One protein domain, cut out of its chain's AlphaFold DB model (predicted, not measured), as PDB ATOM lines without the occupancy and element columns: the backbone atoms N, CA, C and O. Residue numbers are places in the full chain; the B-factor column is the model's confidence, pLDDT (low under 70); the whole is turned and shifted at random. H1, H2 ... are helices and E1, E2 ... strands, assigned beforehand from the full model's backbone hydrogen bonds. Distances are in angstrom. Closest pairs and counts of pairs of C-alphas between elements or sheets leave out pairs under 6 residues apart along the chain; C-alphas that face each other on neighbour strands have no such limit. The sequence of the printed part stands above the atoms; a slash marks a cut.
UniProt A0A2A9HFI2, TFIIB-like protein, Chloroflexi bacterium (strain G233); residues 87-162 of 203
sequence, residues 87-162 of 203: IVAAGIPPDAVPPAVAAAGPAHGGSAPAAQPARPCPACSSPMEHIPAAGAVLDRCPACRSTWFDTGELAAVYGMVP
ATOM      1  N   ILE A  87      63.164  96.431  75.069       85.94
ATOM      2  CA  ILE A  87      62.215  95.524  75.730       85.94
ATOM      3  C   ILE A  87      62.012  94.262  74.889       85.94
ATOM      4  O   ILE A  87      62.016  93.162  75.430       85.94
ATOM      5  N   VAL A  88      61.902  94.407  73.565       85.25
ATOM      6  CA  VAL A  88      61.802  93.264  72.641       85.25
ATOM      7  C   VAL A  88      63.049  92.377  72.734       85.25
ATOM      8  O   VAL A  88      62.928  91.162  72.871       85.25
ATOM      9  N   ALA A  89      64.242  92.977  72.714       82.62
ATOM     10  CA  ALA A  89      65.527  92.279  72.744       82.62
ATOM     11  C   ALA A  89      65.805  91.568  74.079       82.62
ATOM     12  O   ALA A  89      66.465  90.532  74.090       82.62
ATOM     13  N   ALA A  90      65.298  92.100  75.196       80.56
ATOM     14  CA  ALA A  90      65.406  91.467  76.511       80.56
ATOM     15  C   ALA A  90      64.409  90.308  76.716       80.56
ATOM     16  O   ALA A  90      64.521  89.575  77.699       80.56
ATOM     17  N   GLY A  91      63.448  90.142  75.802       81.31
ATOM     18  CA  GLY A  91      62.267  89.312  76.003       81.31
ATOM     19  C   GLY A  91      61.181  90.090  76.743       81.31
ATOM     20  O   GLY A  91      61.415  90.662  77.808       81.31
ATOM     21  N   ILE A  92      59.978  90.122  76.169       80.31
ATOM     22  CA  ILE A  92      58.841  90.851  76.738       80.31
ATOM     23  C   ILE A  92      58.313  90.039  77.928       80.31
ATOM     24  O   ILE A  92      57.814  88.931  77.717       80.31
ATOM     25  N   PRO A  93      58.415  90.534  79.179       76.75
ATOM     26  CA  PRO A  93      57.864  89.804  80.308       76.75
ATOM     27  C   PRO A  93      56.332  89.757  80.193       76.75
ATOM     28  O   PRO A  93      55.730  90.666  79.614       76.75
ATOM     29  N   PRO A  94      55.676  88.730  80.752       72.56
ATOM     30  CA  PRO A  94      54.234  88.521  80.586       72.56
ATOM     31  C   PRO A  94      53.384  89.682  81.125       72.56
ATOM     32  O   PRO A  94      52.237  89.845  80.727       72.56
ATOM     33  N   ASP A  95      53.949  90.507  82.009       75.25
ATOM     34  CA  ASP A  95      53.306  91.681  82.588       75.25
ATOM     35  C   ASP A  95      53.659  93.004  81.882       75.25
ATOM     36  O   ASP A  95      53.125  94.035  82.280       75.25
ATOM     37  N   ALA A  96      54.543  93.014  80.869       74.50
ATOM     38  CA  ALA A  96      54.999  94.224  80.155       74.50
ATOM     39  C   ALA A  96      53.978  94.842  79.210       74.50
ATOM     40  O   ALA A  96      54.188  95.971  78.763       74.50
ATOM     41  N   VAL A  97      52.878  94.151  78.951       71.81
ATOM     42  CA  VAL A  97      51.747  94.668  78.188       71.81
ATOM     43  C   VAL A  97      50.439  94.357  78.919       71.81
ATOM     44  O   VAL A  97      50.399  93.432  79.735       71.81
ATOM     45  N   PRO A  98      49.354  95.097  78.647       69.50
ATOM     46  CA  PRO A  98      48.051  94.736  79.172       69.50
ATOM     47  C   PRO A  98      47.592  93.386  78.593       69.50
ATOM     48  O   PRO A  98      47.794  93.143  77.401       69.50
ATOM     49  N   PRO A  99      46.869  92.556  79.372       66.31
ATOM     50  CA  PRO A  99      46.268  91.313  78.880       66.31
ATOM     51  C   PRO A  99      45.388  91.503  77.638       66.31
ATOM     52  O   PRO A  99      45.292  90.604  76.813       66.31
ATOM     53  N   ALA A 100      44.791  92.688  77.469       59.72
ATOM     54  CA  ALA A 100      43.993  93.051  76.299       59.72
ATOM     55  C   ALA A 100      44.787  93.041  74.977       59.72
ATOM     56  O   ALA A 100      44.204  92.784  73.937       59.72
ATOM     57  N   VAL A 101      46.104  93.281  75.015       63.34
ATOM     58  CA  VAL A 101      46.993  93.179  73.837       63.34
ATOM     59  C   VAL A 101      47.299  91.713  73.511       63.34
ATOM     60  O   VAL A 101      47.516  91.362  72.355       63.34
ATOM     61  N   ALA A 102      47.315  90.846  74.529       63.28
ATOM     62  CA  ALA A 102      47.504  89.404  74.376       63.28
ATOM     63  C   ALA A 102      46.200  88.673  73.992       63.28
ATOM     64  O   ALA A 102      46.243  87.608  73.384       63.28
ATOM     65  N   ALA A 103      45.037  89.232  74.320       63.25
ATOM     66  CA  ALA A 103      43.741  88.732  73.877       63.25
ATOM     67  C   ALA A 103      43.388  89.264  72.478       63.25
ATOM     68  O   ALA A 103      43.836  90.336  72.085       63.25
ATOM     69  N   ALA A 104      42.545  88.545  71.734       64.12
ATOM     70  CA  ALA A 104      41.918  89.102  70.538       64.12
ATOM     71  C   ALA A 104      40.953  90.235  70.939       64.12
ATOM     72  O   ALA A 104      40.191  90.106  71.897       64.12
ATOM     73  N   GLY A 105      40.970  91.343  70.204       63.75
ATOM     74  CA  GLY A 105      40.203  92.550  70.515       63.75
ATOM     75  C   GLY A 105      39.723  93.274  69.262       63.75
ATOM     76  O   GLY A 105      39.723  92.674  68.185       63.75
ATOM     77  N   PRO A 106      39.297  94.548  69.368       64.12
ATOM     78  CA  PRO A 106      38.777  95.331  68.249       64.12
ATOM     79  C   PRO A 106      39.905  95.718  67.276       64.12
ATOM     80  O   PRO A 106      40.393  96.850  67.236       64.12
ATOM     81  N   ALA A 107      40.350  94.747  66.481       62.19
ATOM     82  CA  ALA A 107      41.322  94.955  65.423       62.19
ATOM     83  C   ALA A 107      40.699  95.797  64.299       62.19
ATOM     84  O   ALA A 107      39.590  95.527  63.843       62.19
ATOM     85  N   HIS A 108      41.441  96.795  63.815       63.44
ATOM     86  CA  HIS A 108      41.067  97.589  62.632       63.44
ATOM     87  C   HIS A 108      41.688  97.027  61.336       63.44
ATOM     88  O   HIS A 108      41.733  97.702  60.312       63.44
ATOM     89  N   GLY A 109      42.149  95.776  61.376       53.72
ATOM     90  CA  GLY A 109      42.818  95.089  60.277       53.72
ATOM     91  C   GLY A 109      43.098  93.645  60.667       53.72
ATOM     92  O   GLY A 109      44.182  93.321  61.134       53.72
ATOM     93  N   GLY A 110      42.085  92.789  60.541       47.28
ATOM     94  CA  GLY A 110      42.227  91.356  60.766       47.28
ATOM     95  C   GLY A 110      43.086  90.699  59.683       47.28
ATOM     96  O   GLY A 110      42.823  90.852  58.494       47.28
ATOM     97  N   SER A 111      44.098  89.958  60.126       48.34
ATOM     98  CA  SER A 111      44.598  88.709  59.538       48.34
ATOM     99  C   SER A 111      44.678  88.621  58.001       48.34
ATOM    100  O   SER A 111      43.919  87.884  57.377       48.34
ATOM    101  N   ALA A 112      45.677  89.280  57.402       47.19
ATOM    102  CA  ALA A 112      46.362  88.801  56.192       47.19
ATOM    103  C   ALA A 112      47.750  89.484  56.039       47.19
ATOM    104  O   ALA A 112      47.801  90.708  55.911       47.19
ATOM    105  N   PRO A 113      48.868  88.724  56.009       49.59
ATOM    106  CA  PRO A 113      50.249  89.241  56.035       49.59
ATOM    107  C   PRO A 113      50.706  90.162  54.892       49.59
ATOM    108  O   PRO A 113      51.597  90.986  55.078       49.59
ATOM    109  N   ALA A 114      50.174  89.979  53.681       49.75
ATOM    110  CA  ALA A 114      50.865  90.432  52.466       49.75
ATOM    111  C   ALA A 114      50.293  91.705  51.818       49.75
ATOM    112  O   ALA A 114      50.891  92.218  50.878       49.75
ATOM    113  N   ALA A 115      49.143  92.208  52.279       54.44
ATOM    114  CA  ALA A 115      48.404  93.261  51.570       54.44
ATOM    115  C   ALA A 115      48.212  94.567  52.360       54.44
ATOM    116  O   ALA A 115      47.618  95.506  51.831       54.44
ATOM    117  N   GLN A 116      48.682  94.649  53.609       66.06
ATOM    118  CA  GLN A 116      48.554  95.879  54.392       66.06
ATOM    119  C   GLN A 116      49.660  96.882  54.016       66.06
ATOM    120  O   GLN A 116      50.807  96.477  53.820       66.06
ATOM    121  N   PRO A 117      49.341  98.182  53.882       76.56
ATOM    122  CA  PRO A 117      50.347  99.206  53.636       76.56
ATOM    123  C   PRO A 117      51.246  99.390  54.862       76.56
ATOM    124  O   PRO A 117      50.775  99.327  55.999       76.56
ATOM    125  N   ALA A 118      52.523  99.688  54.613       84.50
ATOM    126  CA  ALA A 118      53.495  99.973  55.662       84.50
ATOM    127  C   ALA A 118      53.010 101.118  56.563       84.50
ATOM    128  O   ALA A 118      52.718 102.227  56.100       84.50
ATOM    129  N   ARG A 119      52.946 100.849  57.866       89.31
ATOM    130  CA  ARG A 119      52.512 101.820  58.871       89.31
ATOM    131  C   ARG A 119      53.656 102.770  59.248       89.31
ATOM    132  O   ARG A 119      54.808 102.339  59.321       89.31
ATOM    133  N   PRO A 120      53.383 104.056  59.529       91.19
ATOM    134  CA  PRO A 120      54.409 104.968  60.019       91.19
ATOM    135  C   PRO A 120      54.767 104.639  61.472       91.19
ATOM    136  O   PRO A 120      53.891 104.464  62.317       91.19
ATOM    137  N   CYS A 121      56.059 104.595  61.794       91.44
ATOM    138  CA  CYS A 121      56.511 104.388  63.163       91.44
ATOM    139  C   CYS A 121      56.046 105.548  64.069       91.44
ATOM    140  O   CYS A 121      56.383 106.700  63.783       91.44
ATOM    141  N   PRO A 122      55.373 105.286  65.204       91.00
ATOM    142  CA  PRO A 122      54.901 106.342  66.106       91.00
ATOM    143  C   PRO A 122      56.011 107.232  66.676       91.00
ATOM    144  O   PRO A 122      55.756 108.379  67.029       91.00
ATOM    145  N   ALA A 123      57.238 106.707  66.776       89.44
ATOM    146  CA  ALA A 123      58.363 107.412  67.381       89.44
ATOM    147  C   ALA A 123      59.168 108.270  66.392       89.44
ATOM    148  O   ALA A 123      59.643 109.339  66.765       89.44
ATOM    149  N   CYS A 124      59.349 107.811  65.148       87.81
ATOM    150  CA  CYS A 124      60.221 108.476  64.167       87.81
ATOM    151  C   CYS A 124      59.588 108.682  62.784       87.81
ATOM    152  O   CYS A 124      60.247 109.194  61.886       87.81
ATOM    153  N   SER A 125      58.328 108.284  62.593       89.31
ATOM    154  CA  SER A 125      57.567 108.367  61.334       89.31
ATOM    155  C   SER A 125      58.139 107.582  60.144       89.31
ATOM    156  O   SER A 125      57.554 107.614  59.065       89.31
ATOM    157  N   SER A 126      59.243 106.848  60.313       88.19
ATOM    158  CA  SER A 126      59.772 105.952  59.277       88.19
ATOM    159  C   SER A 126      58.774 104.828  58.968       88.19
ATOM    160  O   SER A 126      58.128 104.345  59.902       88.19
ATOM    161  N   PRO A 127      58.645 104.389  57.702       89.69
ATOM    162  CA  PRO A 127      57.780 103.266  57.355       89.69
ATOM    163  C   PRO A 127      58.283 101.994  58.047       89.69
ATOM    164  O   PRO A 127      59.476 101.694  58.006       89.69
ATOM    165  N   MET A 128      57.383 101.286  58.725       92.31
ATOM    166  CA  MET A 128      57.685 100.008  59.367       92.31
ATOM    167  C   MET A 128      57.650  98.875  58.345       92.31
ATOM    168  O   MET A 128      56.905  98.920  57.367       92.31
ATOM    169  N   GLU A 129      58.479  97.868  58.582       91.56
ATOM    170  CA  GLU A 129      58.590  96.672  57.759       91.56
ATOM    171  C   GLU A 129      57.844  95.516  58.422       91.56
ATOM    172  O   GLU A 129      57.891  95.348  59.641       91.56
ATOM    173  N   HIS A 130      57.184  94.703  57.604       88.81
ATOM    174  CA  HIS A 130      56.496  93.500  58.049       88.81
ATOM    175  C   HIS A 130      57.501  92.355  58.207       88.81
ATOM    176  O   HIS A 130      58.099  91.906  57.227       88.81
ATOM    177  N   ILE A 131      57.668  91.859  59.429       85.12
ATOM    178  CA  ILE A 131      58.591  90.774  59.754       85.12
ATOM    179  C   ILE A 131      57.794  89.554  60.225       85.12
ATOM    180  O   ILE A 131      57.119  89.627  61.254       85.12
ATOM    181  N   PRO A 132      57.877  88.408  59.526       81.44
ATOM    182  CA  PRO A 132      57.236  87.184  59.981       81.44
ATOM    183  C   PRO A 132      57.894  86.681  61.271       81.44
ATOM    184  O   PRO A 132      59.113  86.514  61.337       81.44
ATOM    185  N   ALA A 133      57.084  86.402  62.289       78.94
ATOM    186  CA  ALA A 133      57.535  85.893  63.578       78.94
ATOM    187  C   ALA A 133      56.505  84.910  64.142       78.94
ATOM    188  O   ALA A 133      55.361  85.286  64.358       78.94
ATOM    189  N   ALA A 134      56.908  83.654  64.373       73.38
ATOM    190  CA  ALA A 134      56.138  82.641  65.112       73.38
ATOM    191  C   ALA A 134      54.608  82.641  64.846       73.38
ATOM    192  O   ALA A 134      53.801  82.647  65.767       73.38
ATOM    193  N   GLY A 135      54.204  82.634  63.568       70.88
ATOM    194  CA  GLY A 135      52.789  82.568  63.169       70.88
ATOM    195  C   GLY A 135      52.053  83.911  63.070       70.88
ATOM    196  O   GLY A 135      50.893  83.920  62.669       70.88
ATOM    197  N   ALA A 136      52.720  85.030  63.359       78.25
ATOM    198  CA  ALA A 136      52.233  86.395  63.152       78.25
ATOM    199  C   ALA A 136      53.189  87.201  62.253       78.25
ATOM    200  O   ALA A 136      54.272  86.731  61.884       78.25
ATOM    201  N   VAL A 137      52.788  88.417  61.880       83.62
ATOM    202  CA  VAL A 137      53.618  89.347  61.108       83.62
ATOM    203  C   VAL A 137      53.707  90.661  61.855       83.62
ATOM    204  O   VAL A 137      52.750  91.411  61.910       83.62
ATOM    205  N   LEU A 138      54.881  90.930  62.409       87.25
ATOM    206  CA  LEU A 138      55.118  92.096  63.243       87.25
ATOM    207  C   LEU A 138      55.535  93.303  62.411       87.25
ATOM    208  O   LEU A 138      56.317  93.181  61.471       87.25
ATOM    209  N   ASP A 139      55.113  94.483  62.842       91.31
ATOM    210  CA  ASP A 139      55.544  95.759  62.285       91.31
ATOM    211  C   ASP A 139      56.818  96.239  63.004       91.31
ATOM    212  O   ASP A 139      56.765  96.715  64.141       91.31
ATOM    213  N   ARG A 140      57.991  96.155  62.367       91.38
ATOM    214  CA  ARG A 140      59.260  96.620  62.959       91.38
ATOM    215  C   ARG A 140      59.795  97.842  62.232       91.38
ATOM    216  O   ARG A 140      59.950  97.854  61.017       91.38
ATOM    217  N   CYS A 141      60.145  98.880  62.984       91.00
ATOM    218  CA  CYS A 141      60.785 100.057  62.405       91.00
ATOM    219  C   CYS A 141      62.284  99.797  62.154       91.00
ATOM    220  O   CYS A 141      63.002  99.544  63.121       91.00
ATOM    221  N   PRO A 142      62.815  99.947  60.927       88.38
ATOM    222  CA  PRO A 142      64.245  99.762  60.666       88.38
ATOM    223  C   PRO A 142      65.118 100.880  61.265       88.38
ATOM    224  O   PRO A 142      66.282 100.653  61.585       88.38
ATOM    225  N   ALA A 143      64.564 102.082  61.469       85.38
ATOM    226  CA  ALA A 143      65.315 103.236  61.967       85.38
ATOM    227  C   ALA A 143      65.527 103.208  63.490       85.38
ATOM    228  O   ALA A 143      66.646 103.371  63.971       85.38
ATOM    229  N   CYS A 144      64.456 103.003  64.266       85.12
ATOM    230  CA  CYS A 144      64.516 103.005  65.734       85.12
ATOM    231  C   CYS A 144      64.393 101.610  66.360       85.12
ATOM    232  O   CYS A 144      64.480 101.489  67.582       85.12
ATOM    233  N   ARG A 145      64.184 100.568  65.541       89.56
ATOM    234  CA  ARG A 145      64.096  99.147  65.925       89.56
ATOM    235  C   ARG A 145      62.927  98.767  66.840       89.56
ATOM    236  O   ARG A 145      62.735  97.585  67.115       89.56
ATOM    237  N   SER A 146      62.118  99.729  67.287       90.56
ATOM    238  CA  SER A 146      60.884  99.455  68.027       90.56
ATOM    239  C   SER A 146      59.917  98.629  67.188       90.56
ATOM    240  O   SER A 146      59.881  98.765  65.963       90.56
ATOM    241  N   THR A 147      59.106  97.831  67.866       91.75
ATOM    242  CA  THR A 147      58.135  96.939  67.237       91.75
ATOM    243  C   THR A 147      56.730  97.352  67.649       91.75
ATOM    244  O   THR A 147      56.478  97.646  68.821       91.75
ATOM    245  N   TRP A 148      55.835  97.427  66.674       92.25
ATOM    246  CA  TRP A 148      54.405  97.536  66.887       92.25
ATOM    247  C   TRP A 148      53.792  96.136  66.845       92.25
ATOM    248  O   TRP A 148      54.125  95.330  65.979       92.25
ATOM    249  N   PHE A 149      52.932  95.860  67.815       90.25
ATOM    250  CA  PHE A 149      52.171  94.626  67.924       90.25
ATOM    251  C   PHE A 149      50.699  94.964  67.759       90.25
ATOM    252  O   PHE A 149      50.176  95.797  68.509       90.25
ATOM    253  N   ASP A 150      50.030  94.308  66.820       88.00
ATOM    254  CA  ASP A 150      48.579  94.306  66.807       88.00
ATOM    255  C   ASP A 150      48.024  93.374  67.885       88.00
ATOM    256  O   ASP A 150      48.702  92.537  68.491       88.00
ATOM    257  N   THR A 151      46.742  93.559  68.147       83.06
ATOM    258  CA  THR A 151      45.999  92.819  69.154       83.06
ATOM    259  C   THR A 151      46.012  91.321  68.859       83.06
ATOM    260  O   THR A 151      45.600  90.887  67.786       83.06
ATOM    261  N   GLY A 152      46.483  90.530  69.824       76.00
ATOM    262  CA  GLY A 152      46.647  89.079  69.719       76.00
ATOM    263  C   GLY A 152      47.985  88.618  69.124       76.00
ATOM    264  O   GLY A 152      48.372  87.470  69.343       76.00
ATOM    265  N   GLU A 153      48.751  89.478  68.441       81.88
ATOM    266  CA  GLU A 153      50.038  89.076  67.845       81.88
ATOM    267  C   GLU A 153      51.095  88.782  68.899       81.88
ATOM    268  O   GLU A 153      51.900  87.864  68.749       81.88
ATOM    269  N   LEU A 154      51.078  89.529  70.002       77.00
ATOM    270  CA  LEU A 154      52.014  89.291  71.087       77.00
ATOM    271  C   LEU A 154      51.816  87.898  71.709       77.00
ATOM    272  O   LEU A 154      52.795  87.210  72.001       77.00
ATOM    273  N   ALA A 155      50.564  87.462  71.862       73.62
ATOM    274  CA  ALA A 155      50.255  86.112  72.323       73.62
ATOM    275  C   ALA A 155      50.710  85.047  71.324       73.62
ATOM    276  O   ALA A 155      51.301  84.052  71.741       73.62
ATOM    277  N   ALA A 156      50.509  85.282  70.024       70.94
ATOM    278  CA  ALA A 156      50.977  84.381  68.974       70.94
ATOM    279  C   ALA A 156      52.509  84.226  68.986       70.94
ATOM    280  O   ALA A 156      53.013  83.106  68.960       70.94
ATOM    281  N   VAL A 157      53.251  85.334  69.098       72.00
ATOM    282  CA  VAL A 157      54.720  85.320  69.016       72.00
ATOM    283  C   VAL A 157      55.382  84.765  70.272       72.00
ATOM    284  O   VAL A 157      56.359  84.023  70.175       72.00
ATOM    285  N   TYR A 158      54.874  85.121  71.452       71.12
ATOM    286  CA  TYR A 158      55.498  84.761  72.728       71.12
ATOM    287  C   TYR A 158      54.827  83.573  73.425       71.12
ATOM    288  O   TYR A 158      55.213  83.230  74.541       71.12
ATOM    289  N   GLY A 159      53.823  82.951  72.799       65.00
ATOM    290  CA  GLY A 159      53.055  81.864  73.408       65.00
ATOM    291  C   GLY A 159      52.374  82.287  74.711       65.00
ATOM    292  O   GLY A 159      52.158  81.454  75.593       65.00
ATOM    293  N   MET A 160      52.078  83.585  74.871       64.06
ATOM    294  CA  MET A 160      51.366  84.072  76.047       64.06
ATOM    295  C   MET A 160      49.932  83.574  75.940       64.06
ATOM    296  O   MET A 160      49.153  84.084  75.143       64.06
ATOM    297  N   VAL A 161      49.583  82.574  76.742       56.53
ATOM    298  CA  VAL A 161      48.187  82.215  76.965       56.53
ATOM    299  C   VAL A 161      47.647  83.284  77.909       56.53
ATOM    300  O   VAL A 161      48.070  83.313  79.072       56.53
ATOM    301  N   PRO A 162      46.794  84.219  77.449       48.44
ATOM    302  CA  PRO A 162      46.174  85.131  78.385       48.44
ATOM    303  C   PRO A 162      45.408  84.261  79.383       48.44
ATOM    304  O   PRO A 162      44.712  83.325  78.988       48.44
TER     305      PRO A 162
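This is residues 87 to 162 of the 203 residues of the protein "TFIIB-like protein" of Chloroflexi bacterium (strain G233) (UniProt A0A2A9HFI2). With little regular structure, this is a small sheet, E1-E2-E3, antiparallel, with H3 packed on it, H2 beside H3, and a long loop, residues 103 to 128, arching round the outside. The printed part has 76 residues, 27 in named elements, in the order H1, H2, E1, E2, E3, H3, mixed in class. It is compact, with a radius of gyration of the C-alphas of 12.1 A and spans of 31 by 27 by 20 A.

Find C-alpha 129 at (58.590, 96.672, 57.759), where E1, residues 129 to 133, begins its 12.3 A. E2, residues 136 to 140, runs 12.4 A, and E3 is residues 147 to 149. H3, residues 153 to 158, ends at (55.498, 84.761, 72.728). Look earlier for H1, residues 87 to 90, and H2, residues 99 to 102.

The strands form a meander, each the antiparallel neighbour of the one before: see N 131 and O 138, 2.8 A, and N 148 and O 139, 2.8 A, within hydrogen-bond range. H3 is on the sheet at a height of 5.6 A. H2 touches H3, the closest C-alphas being Ala 102 and Ala 155, 4.8 A. H1 is apart from H3. In H3 every O i to N i+4 pair is within hydrogen-bond range.

The farthest C-alphas, Ser 125 and Val 161, are 31.9 A apart. The printed part has no cut; the link H2 to E1 is long. Residues 98 to 116 and 159 to 162 have pLDDT under 70.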